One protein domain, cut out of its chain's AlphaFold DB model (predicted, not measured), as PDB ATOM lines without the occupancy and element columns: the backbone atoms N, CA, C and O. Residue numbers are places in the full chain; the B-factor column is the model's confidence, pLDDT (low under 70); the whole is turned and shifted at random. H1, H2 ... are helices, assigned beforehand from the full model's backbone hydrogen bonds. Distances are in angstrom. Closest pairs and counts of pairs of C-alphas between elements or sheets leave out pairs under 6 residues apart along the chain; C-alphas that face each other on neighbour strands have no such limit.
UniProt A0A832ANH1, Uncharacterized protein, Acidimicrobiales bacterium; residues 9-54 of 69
ATOM      1  N   ASP A   9     -50.291  43.855  47.489       76.56
ATOM      2  CA  ASP A   9     -51.588  43.164  47.416       76.56
ATOM      3  C   ASP A   9     -52.646  43.857  48.291       76.56
ATOM      4  O   ASP A   9     -53.788  44.061  47.880       76.56
ATOM      5  N   VAL A  10     -52.247  44.279  49.499       84.56
ATOM      6  CA  VAL A  10     -53.132  44.999  50.428       84.56
ATOM      7  C   VAL A  10     -53.534  46.361  49.859       84.56
ATOM      8  O   VAL A  10     -54.673  46.791  50.028       84.56
ATOM      9  N   SER A  11     -52.618  47.044  49.168       87.00
ATOM     10  CA  SER A  11     -52.910  48.330  48.529       87.00
ATOM     11  C   SER A  11     -53.955  48.193  47.420       87.00
ATOM     12  O   SER A  11     -54.859  49.026  47.328       87.00
ATOM     13  N   ASP A  12     -53.861  47.148  46.596       90.56
ATOM     14  CA  ASP A  12     -54.808  46.908  45.505       90.56
ATOM     15  C   ASP A  12     -56.208  46.557  46.022       90.56
ATOM     16  O   ASP A  12     -57.211  47.046  45.489       90.56
ATOM     17  N   GLU A  13     -56.288  45.771  47.098       90.06
ATOM     18  CA  GLU A  13     -57.554  45.440  47.754       90.06
ATOM     19  C   GLU A  13     -58.208  46.683  48.375       90.06
ATOM     20  O   GLU A  13     -59.390  46.945  48.143       90.06
ATOM     21  N   ILE A  14     -57.434  47.515  49.081       93.62
ATOM     22  CA  ILE A  14     -57.928  48.787  49.631       93.62
ATOM     23  C   ILE A  14     -58.428  49.706  48.511       93.62
ATOM     24  O   ILE A  14     -59.487  50.319  48.647       93.62
ATOM     25  N   ALA A  15     -57.714  49.781  47.385       93.25
ATOM     26  CA  ALA A  15     -58.144  50.578  46.241       93.25
ATOM     27  C   ALA A  15     -59.446  50.048  45.615       93.25
ATOM     28  O   ALA A  15     -60.270  50.839  45.157       93.25
ATOM     29  N   ALA A  16     -59.651  48.729  45.587       91.62
ATOM     30  CA  ALA A  16     -60.903  48.131  45.127       91.62
ATOM     31  C   ALA A  16     -62.075  48.467  46.052       91.62
ATOM     32  O   ALA A  16     -63.125  48.882  45.565       91.62
ATOM     33  N   VAL A  17     -61.880  48.367  47.370       94.62
ATOM     34  CA  VAL A  17     -62.895  48.764  48.358       94.62
ATOM     35  C   VAL A  17     -63.219  50.253  48.240       94.62
ATOM     36  O   VAL A  17     -64.391  50.617  48.239       94.62
ATOM     37  N   GLY A  18     -62.200  51.102  48.079       95.88
ATOM     38  CA  GLY A  18     -62.376  52.542  47.885       95.88
ATOM     39  C   GLY A  18     -63.284  52.867  46.697       95.88
ATOM     40  O   GLY A  18     -64.231  53.627  46.855       95.88
ATOM     41  N   ARG A  19     -63.083  52.206  45.549       94.50
ATOM     42  CA  ARG A  19     -63.950  52.389  44.370       94.50
ATOM     43  C   ARG A  19     -65.415  52.055  44.653       94.50
ATOM     44  O   ARG A  19     -66.292  52.779  44.204       94.50
ATOM     45  N   VAL A  20     -65.682  50.991  45.408       94.25
ATOM     46  CA  VAL A  20     -67.061  50.625  45.771       94.25
ATOM     47  C   VAL A  20     -67.675  51.659  46.716       94.25
ATOM     48  O   VAL A  20     -68.849  51.986  46.576       94.25
ATOM     49  N   LEU A  21     -66.900  52.199  47.663       96.94
ATOM     50  CA  LEU A  21     -67.379  53.275  48.539       96.94
ATOM     51  C   LEU A  21     -67.733  54.530  47.738       96.94
ATOM     52  O   LEU A  21     -68.810  55.082  47.951       96.94
ATOM     53  N   ASP A  22     -66.898  54.911  46.771       96.31
ATOM     54  CA  ASP A  22     -67.180  56.037  45.875       96.31
ATOM     55  C   ASP A  22     -68.485  55.813  45.083       96.31
ATOM     56  O   ASP A  22     -69.314  56.715  44.951       96.31
ATOM     57  N   GLU A  23     -68.722  54.590  44.592       95.00
ATOM     58  CA  GLU A  23     -69.961  54.237  43.887       95.00
ATOM     59  C   GLU A  23     -71.197  54.271  44.803       95.00
ATOM     60  O   GLU A  23     -72.278  54.698  44.378       95.00
ATOM     61  N   VAL A  24     -71.052  53.863  46.069       97.19
ATOM     62  CA  VAL A  24     -72.107  53.979  47.089       97.19
ATOM     63  C   VAL A  24     -72.422  55.447  47.369       97.19
ATOM     64  O   VAL A  24     -73.595  55.822  47.391       97.19
ATOM     65  N   GLU A  25     -71.404  56.290  47.546       97.69
ATOM     66  CA  GLU A  25     -71.583  57.729  47.760       97.69
ATOM     67  C   GLU A  25     -72.293  58.389  46.568       97.69
ATOM     68  O   GLU A  25     -73.245  59.151  46.758       97.69
ATOM     69  N   GLU A  26     -71.926  58.030  45.333       95.56
ATOM     70  CA  GLU A  26     -72.619  58.490  44.125       95.56
ATOM     71  C   GLU A  26     -74.097  58.051  44.107       95.56
ATOM     72  O   GLU A  26     -74.990  58.829  43.753       95.56
ATOM     73  N   ALA A  27     -74.390  56.802  44.480       95.44
ATOM     74  CA  ALA A  27     -75.759  56.300  44.564       95.44
ATOM     75  C   ALA A  27     -76.595  57.052  45.616       95.44
ATOM     76  O   ALA A  27     -77.738  57.427  45.331       95.44
ATOM     77  N   VAL A  28     -76.020  57.337  46.789       97.12
ATOM     78  CA  VAL A  28     -76.669  58.138  47.839       97.12
ATOM     79  C   VAL A  28     -76.926  59.567  47.358       97.12
ATOM     80  O   VAL A  28     -78.049  60.053  47.483       97.12
ATOM     81  N   ALA A  29     -75.956  60.211  46.709       96.94
ATOM     82  CA  ALA A  29     -76.147  61.550  46.153       96.94
ATOM     83  C   ALA A  29     -77.293  61.588  45.122       96.94
ATOM     84  O   ALA A  29     -78.104  62.517  45.104       96.94
ATOM     85  N   ARG A  30     -77.429  60.550  44.284       95.44
ATOM     86  CA  ARG A  30     -78.566  60.429  43.356       95.44
ATOM     87  C   ARG A  30     -79.905  60.295  44.085       95.44
ATOM     88  O   ARG A  30     -80.893  60.837  43.590       95.44
ATOM     89  N   LEU A  31     -79.963  59.604  45.226       95.75
ATOM     90  CA  LEU A  31     -81.182  59.510  46.045       95.75
ATOM     91  C   LEU A  31     -81.591  60.882  46.576       95.75
ATOM     92  O   LEU A  31     -82.749  61.270  46.428       95.75
ATOM     93  N   GLU A  32     -80.641  61.632  47.129       97.50
ATOM     94  CA  GLU A  32     -80.879  62.973  47.674       97.50
ATOM     95  C   GLU A  32     -81.356  63.959  46.601       97.50
ATOM     96  O   GLU A  32     -82.240  64.780  46.843       97.50
ATOM     97  N   LEU A  33     -80.823  63.832  45.384       96.25
ATOM     98  CA  LEU A  33     -81.232  64.624  44.226       96.25
ATOM     99  C   LEU A  33     -82.555  64.153  43.592       96.25
ATOM    100  O   LEU A  33     -83.024  64.771  42.636       96.25
ATOM    101  N   GLY A  34     -83.150  63.056  44.073       96.06
ATOM    102  CA  GLY A  34     -84.350  62.452  43.483       96.06
ATOM    103  C   GLY A  34     -84.121  61.826  42.100       96.06
ATOM    104  O   GLY A  34     -85.075  61.571  41.372       96.06
ATOM    105  N   ALA A  35     -82.862  61.589  41.727       95.81
ATOM    106  CA  ALA A  35     -82.445  61.017  40.447       95.81
ATOM    107  C   ALA A  35     -82.098  59.519  40.535       95.81
ATOM    108  O   ALA A  35     -81.745  58.897  39.529       95.81
ATOM    109  N   TYR A  36     -82.168  58.924  41.726       96.81
ATOM    110  CA  TYR A  36     -81.931  57.495  41.900       96.81
ATOM    111  C   TYR A  36     -82.950  56.664  41.118       96.81
ATOM    112  O   TYR A  36     -84.137  56.979  41.067       96.81
ATOM    113  N   GLY A  37     -82.464  55.598  40.490       96.06
ATOM    114  CA  GLY A  37     -83.260  54.769  39.593       96.06
ATOM    115  C   GLY A  37     -83.493  55.368  38.204       96.06
ATOM    116  O   GLY A  37     -84.180  54.743  37.404       96.06
ATOM    117  N   LEU A  38     -82.902  56.520  37.867       96.94
ATOM    118  CA  LEU A  38     -82.885  57.048  36.501       96.94
ATOM    119  C   LEU A  38     -81.548  56.750  35.818       96.94
ATOM    120  O   LEU A  38     -80.471  56.863  36.405       96.94
ATOM    121  N   CYS A  39     -81.604  56.378  34.541       95.69
ATOM    122  CA  CYS A  39     -80.412  56.123  33.751       95.69
ATOM    123  C   CYS A  39     -79.652  57.427  33.493       95.69
ATOM    124  O   CYS A  39     -80.158  58.313  32.809       95.69
ATOM    125  N   ALA A  40     -78.383  57.491  33.899       92.75
ATOM    126  CA  ALA A  40     -77.529  58.663  33.685       92.75
ATOM    127  C   ALA A  40     -77.300  59.026  32.198       92.75
ATOM    128  O   ALA A  40     -76.836  60.120  31.897       92.75
ATOM    129  N   ARG A  41     -77.625  58.127  31.253       94.31
ATOM    130  CA  ARG A  41     -77.469  58.365  29.806       94.31
ATOM    131  C   ARG A  41     -78.734  58.870  29.112       94.31
ATOM    132  O   ARG A  41     -78.624  59.697  28.214       94.31
ATOM    133  N   CYS A  42     -79.909  58.344  29.453       95.44
ATOM    134  CA  CYS A  42     -81.162  58.685  28.762       95.44
ATOM    135  C   CYS A  42     -82.261  59.243  29.667       95.44
ATOM    136  O   CYS A  42     -83.295  59.651  29.153       95.44
ATOM    137  N   GLY A  43     -82.073  59.237  30.987       95.00
ATOM    138  CA  GLY A  43     -83.068  59.684  31.963       95.00
ATOM    139  C   GLY A  43     -84.261  58.741  32.146       95.00
ATOM    140  O   GLY A  43     -85.113  59.012  32.982       95.00
ATOM    141  N   GLU A  44     -84.341  57.636  31.398       96.25
ATOM    142  CA  GLU A  44     -85.388  56.625  31.593       96.25
ATOM    143  C   GLU A  44     -85.186  55.864  32.909       96.25
ATOM    144  O   GLU A  44     -84.053  55.687  33.366       96.25
ATOM    145  N   ALA A  45     -86.281  55.362  33.481       96.38
ATOM    146  CA  ALA A  45     -86.237  54.525  34.673       96.38
ATOM    147  C   ALA A  45     -85.442  53.228  34.429       96.38
ATOM    148  O   ALA A  45     -85.574  52.571  33.392       96.38
ATOM    149  N   ILE A  46     -84.613  52.867  35.403       95.75
ATOM    150  CA  ILE A  46     -83.952  51.567  35.516       95.75
ATOM    151  C   ILE A  46     -84.978  50.576  36.090       95.75
ATOM    152  O   ILE A  46     -85.829  50.959  36.895       95.75
ATOM    153  N   ASP A  47     -84.935  49.314  35.654       95.69
ATOM    154  CA  ASP A  47     -85.842  48.284  36.168       95.69
ATOM    155  C   ASP A  47     -85.620  48.090  37.678       95.69
ATOM    156  O   ASP A  47     -84.485  47.960  38.136       95.69
ATOM    157  N   GLY A  48     -86.704  48.065  38.456       94.56
ATOM    158  CA  GLY A  48     -86.624  47.870  39.904       94.56
ATOM    159  C   GLY A  48     -85.950  46.552  40.283       94.56
ATOM    160  O   GLY A  48     -85.150  46.534  41.205       94.56
ATOM    161  N   LYS A  49     -86.167  45.475  39.515       95.19
ATOM    162  CA  LYS A  49     -85.518  44.177  39.766       95.19
ATOM    163  C   LYS A  49     -84.009  44.229  39.556       95.19
ATOM    164  O   LYS A  49     -83.280  43.487  40.204       95.19
ATOM    165  N   ASP A  50     -83.552  45.075  38.632       93.38
ATOM    166  CA  ASP A  50     -82.127  45.300  38.419       93.38
ATOM    167  C   ASP A  50     -81.521  46.071  39.598       93.38
ATOM    168  O   ASP A  50     -80.447  45.702  40.055       93.38
ATOM    169  N   LEU A  51     -82.219  47.090  40.113       94.56
ATOM    170  CA  LEU A  51     -81.787  47.860  41.288       94.56
ATOM    171  C   LEU A  51     -81.832  47.043  42.586       94.56
ATOM    172  O   LEU A  51     -80.993  47.242  43.459       94.56
ATOM    173  N   ASP A  52     -82.784  46.118  42.710       94.69
ATOM    174  CA  ASP A  52     -82.848  45.172  43.828       94.69
ATOM    175  C   ASP A  52     -81.653  44.206  43.807       94.69
ATOM    176  O   ASP A  52     -81.154  43.807  44.858       94.69
ATOM    177  N   ALA A  53     -81.197  43.817  42.609       94.88
ATOM    178  CA  ALA A  53     -80.030  42.957  42.428       94.88
ATOM    179  C   ALA A  53     -78.707  43.718  42.604       94.88
ATOM    180  O   ALA A  53     -77.756  43.164  43.152       94.88
ATOM    181  N   ASP A  54     -78.647  44.964  42.134       94.12
ATOM    182  CA  ASP A  54     -77.488  45.846  42.238       94.12
ATOM    183  C   ASP A  54     -77.937  47.317  42.423       94.12
ATOM    184  O   ASP A  54     -78.303  47.997  41.455       94.12
TER     185      ASP A  54
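What this domain is: This is residues 9 to 54 of the 69 residues of an uncharacterized protein of Acidimicrobiales bacterium (UniProt A0A832ANH1). One long helix, H1, makes most of the length, and its first part, residues 9 to 25, sticks out free. At its other end the long looping link of residues 33 to 47 turns the chain back to a short helix, H2, which points back the opposite way to H1 and stands clear of it. The printed part has 46 residues with two named helices, H1 then H2, and no named strand; the class is all helix. The whole is loose, with a radius of gyration of the C-alphas of 13.3 A, and elongated, spanning 39 by 21 by 17 A.

Where its parts are: H1, residues 9 to 32, measures 35.4 A from C-alpha 9 at (-51.588, 43.164, 47.416) to C-alpha 32 at (-80.879, 62.973, 47.674). H2, residues 48 to 53, ends with C-alpha 53 at (-80.030, 42.957, 42.428).

How they stand to each other: H1 and H2 are apart, with no C-alpha of the one within 8 A of the other. In both, every O i to N i+4 pair is within hydrogen-bond range.

The domain as a whole: The C-alphas farthest apart, of Asp 9 and Glu 44, are 39.7 A apart. The link from H1 to H2, 15 residues, is long. The printed part has no cut, and no printed residue is under 70 in pLDDT.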